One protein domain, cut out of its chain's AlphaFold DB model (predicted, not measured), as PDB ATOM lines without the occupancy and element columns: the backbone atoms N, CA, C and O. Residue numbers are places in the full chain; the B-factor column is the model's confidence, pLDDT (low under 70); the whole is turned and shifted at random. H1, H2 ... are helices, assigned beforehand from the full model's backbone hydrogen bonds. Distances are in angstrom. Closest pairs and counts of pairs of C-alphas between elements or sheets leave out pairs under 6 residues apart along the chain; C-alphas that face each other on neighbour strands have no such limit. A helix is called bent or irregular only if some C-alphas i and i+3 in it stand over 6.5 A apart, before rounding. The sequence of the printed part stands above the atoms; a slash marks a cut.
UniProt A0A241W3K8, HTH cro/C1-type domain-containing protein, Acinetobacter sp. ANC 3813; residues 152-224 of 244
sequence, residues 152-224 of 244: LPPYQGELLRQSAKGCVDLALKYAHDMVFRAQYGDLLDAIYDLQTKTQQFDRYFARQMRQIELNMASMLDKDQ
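Overview. This is residues 152 to 224 of the 244 residues of the protein "HTH cro/C1-type domain-containing protein" of Acinetobacter sp. ANC 3813 (UniProt A0A241W3K8). One long helix, H3, makes the long axis, and the shorter helix H1 folds back at an angle over part of it, with the small helix H2 at the turn between them. The last stretch of H3, residues 213 to 224, sticks out beyond this body as a free arm. The printed part has 73 residues with three named helices, in the order H1, H2, H3, and no named strand; its class is all helix. It is extended, with a radius of gyration of the C-alphas of 18.5 A and spans of 66 by 20 by 16 A.

Along the chain. H1 is residues 155 to 174, 29.9 A long from first to last C-alpha; C-alpha 155 is at (-5.330, -47.500, 0.936). H2 is residues 178 to 183, 8.7 A long. H3 is residues 185 to 224, 60.3 A long, from C-alpha 185 at (-30.202, -61.226, 16.086) to C-alpha 224 at (23.601, -34.091, 15.645). H3 is neither bent nor irregular, but only just: C-alphas 220 and 223 are 6.0 A apart.

Arrangement. H1 and H3 touch, with residues 188 to 201 of H3 alone; their closest C-alphas, those of Val 168 and Ile 191, are 6.0 A apart. They run opposite ways at a steep tilt of 40 degrees. H2 is close to H1 but not clearly touching it: the closest C-alphas, those of Tyr 174 and Phe 180, are 7.1 A apart. H2 and H3 are also close but not clearly touching, about perpendicular at 81 degrees, with the C-alphas of Arg 181 and Leu 188 closest at 7.3 A. In H2 every O i to N i+4 pair is within hydrogen-bond range; in H1 15 of 16 are, and in H3 34 of 36.

Size, cuts and confidence. The C-alphas farthest apart, those of Val 179 and Gln 224, are 66.1 A apart. Without residues 213 to 224 the body spans 47 by 17 by 16 A. The printed part has no cut, and the links H1 to H2 and H2 to H3 are tight. The mean pLDDT of the printed part is 83.2; residues 222 to 224 are under 70.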
ATOM      1  N   LEU A 152       2.398 -49.108   6.819       77.31
ATOM      2  CA  LEU A 152       1.035 -48.600   6.806       77.31
ATOM      3  C   LEU A 152       0.123 -49.572   6.051       77.31
ATOM      4  O   LEU A 152       0.526 -50.140   5.032       77.31
ATOM      5  N   PRO A 153      -1.114 -49.781   6.531       74.00
ATOM      6  CA  PRO A 153      -2.079 -50.555   5.775       74.00
ATOM      7  C   PRO A 153      -2.328 -49.897   4.409       74.00
ATOM      8  O   PRO A 153      -2.337 -48.666   4.303       74.00
ATOM      9  N   PRO A 154      -2.534 -50.700   3.353       78.50
ATOM     10  CA  PRO A 154      -2.793 -50.176   2.022       78.50
ATOM     11  C   PRO A 154      -4.074 -49.341   2.026       78.50
ATOM     12  O   PRO A 154      -5.000 -49.616   2.788       78.50
ATOM     13  N   TYR A 155      -4.164 -48.377   1.110       78.94
ATOM     14  CA  TYR A 155      -5.330 -47.500   0.936       78.94
ATOM     15  C   TYR A 155      -6.676 -48.253   0.905       78.94
ATOM     16  O   TYR A 155      -7.668 -47.800   1.471       78.94
ATOM     17  N   GLN A 156      -6.691 -49.455   0.324       75.38
ATOM     18  CA  GLN A 156      -7.863 -50.335   0.289       75.38
ATOM     19  C   GLN A 156      -8.357 -50.749   1.689       75.38
ATOM     20  O   GLN A 156      -9.560 -50.874   1.907       75.38
ATOM     21  N   GLY A 157      -7.447 -50.925   2.652       82.38
ATOM     22  CA  GLY A 157      -7.790 -51.225   4.043       82.38
ATOM     23  C   GLY A 157      -8.469 -50.050   4.747       82.38
ATOM     24  O   GLY A 157      -9.407 -50.257   5.512       82.38
ATOM     25  N   GLU A 158      -8.057 -48.820   4.437       82.25
ATOM     26  CA  GLU A 158      -8.670 -47.608   4.992       82.25
ATOM     27  C   GLU A 158     -10.076 -47.363   4.425       82.25
ATOM     28  O   GLU A 158     -11.008 -47.063   5.173       82.25
ATOM     29  N   LEU A 159     -10.266 -47.578   3.119       85.38
ATOM     30  CA  LEU A 159     -11.592 -47.515   2.495       85.38
ATOM     31  C   LEU A 159     -12.560 -48.538   3.099       85.38
ATOM     32  O   LEU A 159     -13.698 -48.202   3.436       85.38
ATOM     33  N   LEU A 160     -12.098 -49.782   3.269       86.31
ATOM     34  CA  LEU A 160     -12.901 -50.838   3.878       86.31
ATOM     35  C   LEU A 160     -13.272 -50.485   5.322       86.31
ATOM     36  O   LEU A 160     -14.425 -50.649   5.715       86.31
ATOM     37  N   ARG A 161     -12.323 -49.945   6.094       86.31
ATOM     38  CA  ARG A 161     -12.552 -49.473   7.465       86.31
ATOM     39  C   ARG A 161     -13.631 -48.393   7.522       86.31
ATOM     40  O   ARG A 161     -14.524 -48.465   8.364       86.31
ATOM     41  N   GLN A 162     -13.579 -47.411   6.622       88.06
ATOM     42  CA  GLN A 162     -14.560 -46.327   6.577       88.06
ATOM     43  C   GLN A 162     -15.967 -46.848   6.248       88.06
ATOM     44  O   GLN A 162     -16.937 -46.456   6.899       88.06
ATOM     45  N   SER A 163     -16.073 -47.771   5.288       87.69
ATOM     46  CA  SER A 163     -17.344 -48.412   4.937       87.69
ATOM     47  C   SER A 163     -17.883 -49.287   6.078       87.69
ATOM     48  O   SER A 163     -19.053 -49.161   6.439       87.69
ATOM     49  N   ALA A 164     -17.026 -50.095   6.712       90.31
ATOM     50  CA  ALA A 164     -17.387 -50.940   7.850       90.31
ATOM     51  C   ALA A 164     -17.896 -50.119   9.041       90.31
ATOM     52  O   ALA A 164     -18.905 -50.474   9.650       90.31
ATOM     53  N   LYS A 165     -17.252 -48.984   9.337       89.81
ATOM     54  CA  LYS A 165     -17.696 -48.065  10.391       89.81
ATOM     55  C   LYS A 165     -19.091 -47.502  10.106       89.81
ATOM     56  O   LYS A 165     -19.936 -47.520  10.992       89.81
ATOM     57  N   GLY A 166     -19.359 -47.106   8.860       89.19
ATOM     58  CA  GLY A 166     -20.692 -46.663   8.441       89.19
ATOM     59  C   GLY A 166     -21.770 -47.740   8.620       89.19
ATOM     60  O   GLY A 166     -22.866 -47.437   9.090       89.19
ATOM     61  N   CYS A 167     -21.457 -49.003   8.310       86.81
ATOM     62  CA  CYS A 167     -22.366 -50.129   8.545       86.81
ATOM     63  C   CYS A 167     -22.645 -50.355  10.037       86.81
ATOM     64  O   CYS A 167     -23.800 -50.539  10.421       86.81
ATOM     65  N   VAL A 168     -21.606 -50.314  10.876       90.00
ATOM     66  CA  VAL A 168     -21.731 -50.461  12.334       90.00
ATOM     67  C   VAL A 168     -22.574 -49.331  12.928       90.00
ATOM     68  O   VAL A 168     -23.503 -49.602  13.684       90.00
ATOM     69  N   ASP A 169     -22.310 -48.080  12.547       88.62
ATOM     70  CA  ASP A 169     -23.038 -46.913  13.053       88.62
ATOM     71  C   ASP A 169     -24.529 -46.973  12.680       88.62
ATOM     72  O   ASP A 169     -25.400 -46.694  13.511       88.62
ATOM     73  N   LEU A 170     -24.840 -47.388  11.446       86.25
ATOM     74  CA  LEU A 170     -26.220 -47.535  10.985       86.25
ATOM     75  C   LEU A 170     -26.954 -48.636  11.756       86.25
ATOM     76  O   LEU A 170     -28.095 -48.445  12.167       86.25
ATOM     77  N   ALA A 171     -26.308 -49.773  11.980       84.38
ATOM     78  CA  ALA A 171     -26.920 -50.902  12.663       84.38
ATOM     79  C   ALA A 171     -27.087 -50.678  14.171       84.38
ATOM     80  O   ALA A 171     -28.129 -51.025  14.724       84.38
ATOM     81  N   LEU A 172     -26.127 -50.016  14.826       83.44
ATOM     82  CA  LEU A 172     -26.254 -49.612  16.230       83.44
ATOM     83  C   LEU A 172     -27.433 -48.657  16.453       83.44
ATOM     84  O   LEU A 172     -28.065 -48.702  17.507       83.44
ATOM     85  N   LYS A 173     -27.797 -47.850  15.449       85.38
ATOM     86  CA  LYS A 173     -28.972 -46.967  15.508       85.38
ATOM     87  C   LYS A 173     -30.293 -47.732  15.655       85.38
ATOM     88  O   LYS A 173     -31.203 -47.239  16.317       85.38
ATOM     89  N   TYR A 174     -30.389 -48.924  15.064       81.06
ATOM     90  CA  TYR A 174     -31.572 -49.794  15.128       81.06
ATOM     91  C   TYR A 174     -31.442 -50.917  16.170       81.06
ATOM     92  O   TYR A 174     -32.405 -51.630  16.429       81.06
ATOM     93  N   ALA A 175     -30.283 -51.055  16.822       73.88
ATOM     94  CA  ALA A 175     -30.007 -52.134  17.773       73.88
ATOM     95  C   ALA A 175     -30.884 -52.102  19.043       73.88
ATOM     96  O   ALA A 175     -31.016 -53.118  19.729       73.88
ATOM     97  N   HIS A 176     -31.483 -50.950  19.362       76.12
ATOM     98  CA  HIS A 176     -32.395 -50.785  20.499       76.12
ATOM     99  C   HIS A 176     -33.857 -51.135  20.178       76.12
ATOM    100  O   HIS A 176     -34.670 -51.214  21.098       76.12
ATOM    101  N   ASP A 177     -34.200 -51.362  18.907       85.00
ATOM    102  CA  ASP A 177     -35.531 -51.822  18.522       85.00
ATOM    103  C   ASP A 177     -35.664 -53.325  18.823       85.00
ATOM    104  O   ASP A 177     -35.006 -54.176  18.217       85.00
ATOM    105  N   MET A 178     -36.519 -53.654  19.794       76.25
ATOM    106  CA  MET A 178     -36.725 -55.031  20.248       76.25
ATOM    107  C   MET A 178     -37.344 -55.929  19.169       76.25
ATOM    108  O   MET A 178     -37.091 -57.133  19.180       76.25
ATOM    109  N   VAL A 179     -38.101 -55.367  18.218       80.50
ATOM    110  CA  VAL A 179     -38.679 -56.125  17.095       80.50
ATOM    111  C   VAL A 179     -37.590 -56.464  16.081       80.50
ATOM    112  O   VAL A 179     -37.467 -57.611  15.656       80.50
ATOM    113  N   PHE A 180     -36.739 -55.487  15.760       79.50
ATOM    114  CA  PHE A 180     -35.605 -55.674  14.856       79.50
ATOM    115  C   PHE A 180     -34.596 -56.688  15.409       79.50
ATOM    116  O   PHE A 180     -34.138 -57.576  14.690       79.50
ATOM    117  N   ARG A 181     -34.300 -56.612  16.711       80.50
ATOM    118  CA  ARG A 181     -33.376 -57.535  17.380       80.50
ATOM    119  C   ARG A 181     -33.898 -58.966  17.448       80.50
ATOM    120  O   ARG A 181     -33.113 -59.895  17.289       80.50
ATOM    121  N   ALA A 182     -35.199 -59.153  17.670       81.75
ATOM    122  CA  ALA A 182     -35.805 -60.483  17.681       81.75
ATOM    123  C   ALA A 182     -35.775 -61.152  16.294       81.75
ATOM    124  O   ALA A 182     -35.705 -62.374  16.210       81.75
ATOM    125  N   GLN A 183     -35.813 -60.358  15.219       86.88
ATOM    126  CA  GLN A 183     -35.863 -60.857  13.844       86.88
ATOM    127  C   GLN A 183     -34.480 -61.012  13.190       86.88
ATOM    128  O   GLN A 183     -34.301 -61.902  12.361       86.88
ATOM    129  N   TYR A 184     -33.503 -60.179  13.564       85.12
ATOM    130  CA  TYR A 184     -32.171 -60.123  12.944       85.12
ATOM    131  C   TYR A 184     -31.025 -60.232  13.968       85.12
ATOM    132  O   TYR A 184     -29.986 -59.589  13.815       85.12
ATOM    133  N   GLY A 185     -31.198 -61.040  15.020       82.38
ATOM    134  CA  GLY A 185     -30.202 -61.226  16.086       82.38
ATOM    135  C   GLY A 185     -28.808 -61.614  15.573       82.38
ATOM    136  O   GLY A 185     -27.838 -60.931  15.884       82.38
ATOM    137  N   ASP A 186     -28.724 -62.617  14.695       85.50
ATOM    138  CA  ASP A 186     -27.452 -63.094  14.124       85.50
ATOM    139  C   ASP A 186     -26.716 -62.012  13.310       85.50
ATOM    140  O   ASP A 186     -25.485 -61.947  13.294       85.50
ATOM    141  N   LEU A 187     -27.467 -61.126  12.641       86.56
ATOM    142  CA  LEU A 187     -26.904 -59.993  11.904       86.56
ATOM    143  C   LEU A 187     -26.296 -58.968  12.864       86.56
ATOM    144  O   LEU A 187     -25.214 -58.449  12.601       86.56
ATOM    145  N   LEU A 188     -26.976 -58.674  13.976       85.50
ATOM    146  CA  LEU A 188     -26.451 -57.771  15.001       85.50
ATOM    147  C   LEU A 188     -25.177 -58.336  15.636       85.50
ATOM    148  O   LEU A 188     -24.218 -57.587  15.810       85.50
ATOM    149  N   ASP A 189     -25.120 -59.641  15.900       86.50
ATOM    150  CA  ASP A 189     -23.920 -60.300  16.430       86.50
ATOM    151  C   ASP A 189     -22.736 -60.214  15.450       86.50
ATOM    152  O   ASP A 189     -21.624 -59.852  15.848       86.50
ATOM    153  N   ALA A 190     -22.971 -60.432  14.150       87.00
ATOM    154  CA  ALA A 190     -21.954 -60.238  13.113       87.00
ATOM    155  C   ALA A 190     -21.465 -58.777  13.028       87.00
ATOM    156  O   ALA A 190     -20.283 -58.514  12.793       87.00
ATOM    157  N   ILE A 191     -22.356 -57.812  13.256       89.81
ATOM    158  CA  ILE A 191     -22.021 -56.384  13.278       89.81
ATOM    159  C   ILE A 191     -21.224 -56.010  14.534       89.81
ATOM    160  O   ILE A 191     -20.301 -55.198  14.443       89.81
ATOM    161  N   TYR A 192     -21.517 -56.611  15.689       87.94
ATOM    162  CA  TYR A 192     -20.713 -56.436  16.902       87.94
ATOM    163  C   TYR A 192     -19.299 -57.024  16.753       87.94
ATOM    164  O   TYR A 192     -18.325 -56.411  17.213       87.94
ATOM    165  N   ASP A 193     -19.142 -58.157  16.060       90.69
ATOM    166  CA  ASP A 193     -17.810 -58.666  15.704       90.69
ATOM    167  C   ASP A 193     -17.094 -57.702  14.740       90.69
ATOM    168  O   ASP A 193     -15.958 -57.292  14.999       90.69
ATOM    169  N   LEU A 194     -17.783 -57.218  13.697       90.38
ATOM    170  CA  LEU A 194     -17.241 -56.219  12.769       90.38
ATOM    171  C   LEU A 194     -16.796 -54.932  13.488       90.38
ATOM    172  O   LEU A 194     -15.723 -54.395  13.194       90.38
ATOM    173  N   GLN A 195     -17.568 -54.458  14.467       90.75
ATOM    174  CA  GLN A 195     -17.204 -53.323  15.318       90.75
ATOM    175  C   GLN A 195     -15.899 -53.595  16.071       90.75
ATOM    176  O   GLN A 195     -14.995 -52.754  16.076       90.75
ATOM    177  N   THR A 196     -15.771 -54.779  16.670       91.62
ATOM    178  CA  THR A 196     -14.571 -55.186  17.411       91.62
ATOM    179  C   THR A 196     -13.345 -55.225  16.497       91.62
ATOM    180  O   THR A 196     -12.286 -54.700  16.857       91.62
ATOM    181  N   LYS A 197     -13.476 -55.779  15.287       89.44
ATOM    182  CA  LYS A 197     -12.391 -55.813  14.291       89.44
ATOM    183  C   LYS A 197     -12.004 -54.420  13.802       89.44
ATOM    184  O   LYS A 197     -10.815 -54.126  13.695       89.44
ATOM    185  N   THR A 198     -12.981 -53.542  13.587       89.88
ATOM    186  CA  THR A 198     -12.737 -52.145  13.190       89.88
ATOM    187  C   THR A 198     -11.950 -51.396  14.271       89.88
ATOM    188  O   THR A 198     -10.960 -50.733  13.973       89.88
ATOM    189  N   GLN A 199     -12.299 -51.581  15.548       89.81
ATOM    190  CA  GLN A 199     -11.552 -50.996  16.670       89.81
ATOM    191  C   GLN A 199     -10.131 -51.564  16.809       89.81
ATOM    192  O   GLN A 199      -9.200 -50.838  17.166       89.81
ATOM    193  N   GLN A 200      -9.939 -52.860  16.550       88.81
ATOM    194  CA  GLN A 200      -8.605 -53.472  16.536       88.81
ATOM    195  C   GLN A 200      -7.736 -52.880  15.422       88.81
ATOM    196  O   GLN A 200      -6.564 -52.584  15.663       88.81
ATOM    197  N   PHE A 201      -8.318 -52.652  14.243       87.31
ATOM    198  CA  PHE A 201      -7.641 -51.993  13.131       87.31
ATOM    199  C   PHE A 201      -7.242 -50.552  13.481       87.31
ATOM    200  O   PHE A 201      -6.086 -50.188  13.285       87.31
ATOM    201  N   ASP A 202      -8.141 -49.764  14.083       87.00
ATOM    202  CA  ASP A 202      -7.842 -48.391  14.524       87.00
ATOM    203  C   ASP A 202      -6.656 -48.349  15.501       87.00
ATOM    204  O   ASP A 202      -5.743 -47.531  15.368       87.00
ATOM    205  N   ARG A 203      -6.626 -49.274  16.471       88.69
ATOM    206  CA  ARG A 203      -5.516 -49.386  17.433       88.69
ATOM    207  C   ARG A 203      -4.206 -49.774  16.760       88.69
ATOM    208  O   ARG A 203      -3.157 -49.261  17.146       88.69
ATOM    209  N   TYR A 204      -4.251 -50.689  15.795       86.94
ATOM    210  CA  TYR A 204      -3.074 -51.069  15.021       86.94
ATOM    211  C   TYR A 204      -2.549 -49.876  14.218       86.94
ATOM    212  O   TYR A 204      -1.376 -49.537  14.339       86.94
ATOM    213  N   PHE A 205      -3.423 -49.184  13.486       85.19
ATOM    214  CA  PHE A 205      -3.056 -48.014  12.693       85.19
ATOM    215  C   PHE A 205      -2.423 -46.911  13.548       85.19
ATOM    216  O   PHE A 205      -1.351 -46.412  13.211       85.19
ATOM    217  N   ALA A 206      -3.022 -46.595  14.701       86.38
ATOM    218  CA  ALA A 206      -2.482 -45.603  15.628       86.38
ATOM    219  C   ALA A 206      -1.084 -45.981  16.153       86.38
ATOM    220  O   ALA A 206      -0.207 -45.124  16.248       86.38
ATOM    221  N   ARG A 207      -0.849 -47.266  16.459       86.88
ATOM    222  CA  ARG A 207       0.477 -47.753  16.879       86.88
ATOM    223  C   ARG A 207       1.508 -47.631  15.765       86.88
ATOM    224  O   ARG A 207       2.613 -47.175  16.031       86.88
ATOM    225  N   GLN A 208       1.140 -47.996  14.539       85.00
ATOM    226  CA  GLN A 208       2.041 -47.889  13.393       85.00
ATOM    227  C   GLN A 208       2.388 -46.429  13.102       85.00
ATOM    228  O   GLN A 208       3.563 -46.115  12.963       85.00
ATOM    229  N   MET A 209       1.406 -45.522  13.111       85.25
ATOM    230  CA  MET A 209       1.678 -44.091  12.947       85.25
ATOM    231  C   MET A 209       2.600 -43.548  14.037       85.25
ATOM    232  O   MET A 209       3.577 -42.867  13.736       85.25
ATOM    233  N   ARG A 210       2.370 -43.934  15.296       86.19
ATOM    234  CA  ARG A 210       3.247 -43.533  16.397       86.19
ATOM    235  C   ARG A 210       4.673 -44.064  16.241       86.19
ATOM    236  O   ARG A 210       5.626 -43.359  16.559       86.19
ATOM    237  N   GLN A 211       4.831 -45.294  15.757       84.94
ATOM    238  CA  GLN A 211       6.149 -45.873  15.499       84.94
ATOM    239  C   GLN A 211       6.891 -45.110  14.395       84.94
ATOM    240  O   GLN A 211       8.092 -44.883  14.519       84.94
ATOM    241  N   ILE A 212       6.182 -44.689  13.344       84.94
ATOM    242  CA  ILE A 212       6.748 -43.880  12.257       84.94
ATOM    243  C   ILE A 212       7.227 -42.527  12.794       84.94
ATOM    244  O   ILE A 212       8.371 -42.155  12.542       84.94
ATOM    245  N   GLU A 213       6.411 -41.835  13.595       84.12
ATOM    246  CA  GLU A 213       6.803 -40.571  14.238       84.12
ATOM    247  C   GLU A 213       8.081 -40.717  15.076       84.12
ATOM    248  O   GLU A 213       8.999 -39.908  14.956       84.12
ATOM    249  N   LEU A 214       8.161 -41.763  15.908       85.81
ATOM    250  CA  LEU A 214       9.322 -42.014  16.769       85.81
ATOM    251  C   LEU A 214      10.579 -42.360  15.965       85.81
ATOM    252  O   LEU A 214      11.668 -41.892  16.295       85.81
ATOM    253  N   ASN A 215      10.437 -43.155  14.902       82.75
ATOM    254  CA  ASN A 215      11.550 -43.491  14.019       82.75
ATOM    255  C   ASN A 215      12.079 -42.241  13.296       82.75
ATOM    256  O   ASN A 215      13.291 -42.051  13.233       82.75
ATOM    257  N   MET A 216      11.187 -41.370  12.809       79.69
ATOM    258  CA  MET A 216      11.575 -40.108  12.170       79.69
ATOM    259  C   MET A 216      12.244 -39.142  13.154       79.69
ATOM    260  O   MET A 216      13.276 -38.566  12.823       79.69
ATOM    261  N   ALA A 217      11.714 -39.010  14.374       82.62
ATOM    262  CA  ALA A 217      12.340 -38.197  15.418       82.62
ATOM    263  C   ALA A 217      13.750 -38.708  15.763       82.62
ATOM    264  O   ALA A 217      14.699 -37.932  15.804       82.62
ATOM    265  N   SER A 218      13.922 -40.029  15.895       79.88
ATOM    266  CA  SER A 218      15.241 -40.620  16.147       79.88
ATOM    267  C   SER A 218      16.232 -40.411  14.999       79.88
ATOM    268  O   SER A 218      17.433 -40.371  15.266       79.88
ATOM    269  N   MET A 219      15.776 -40.352  13.746       74.06
ATOM    270  CA  MET A 219      16.650 -40.067  12.602       74.06
ATOM    271  C   MET A 219      17.146 -38.619  12.630       74.06
ATOM    272  O   MET A 219      18.325 -38.390  12.393       74.06
ATOM    273  N   LEU A 220      16.283 -37.671  13.005       71.81
ATOM    274  CA  LEU A 220      16.654 -36.261  13.156       71.81
ATOM    275  C   LEU A 220      17.648 -36.028  14.307       71.81
ATOM    276  O   LEU A 220      18.534 -35.186  14.183       71.81
ATOM    277  N   ASP A 221      17.533 -36.788  15.401       71.19
ATOM    278  CA  ASP A 221      18.418 -36.640  16.565       71.19
ATOM    279  C   ASP A 221      19.820 -37.243  16.339       71.19
ATOM    280  O   ASP A 221      20.817 -36.695  16.809       71.19
ATOM    281  N   LYS A 222      19.938 -38.351  15.589       62.00
ATOM    282  CA  LYS A 222      21.223 -39.056  15.369       62.00
ATOM    283  C   LYS A 222      22.230 -38.282  14.508       62.00
ATOM    284  O   LYS A 222      23.438 -38.492  14.650       62.00
ATOM    285  N   ASP A 223      21.771 -37.365  13.662       57.28
ATOM    286  CA  ASP A 223      22.657 -36.555  12.817       57.28
ATOM    287  C   ASP A 223      23.383 -35.437  13.593       57.28
ATOM    288  O   ASP A 223      24.416 -34.937  13.134       57.28
ATOM    289  N   GLN A 224      22.923 -35.087  14.804       51.25
ATOM    290  CA  GLN A 224      23.601 -34.091  15.645       51.25
ATOM    291  C   GLN A 224      24.855 -34.641  16.346       51.25
ATOM    292  O   GLN A 224      25.845 -33.918  16.471       51.25
TER     293      GLN A 224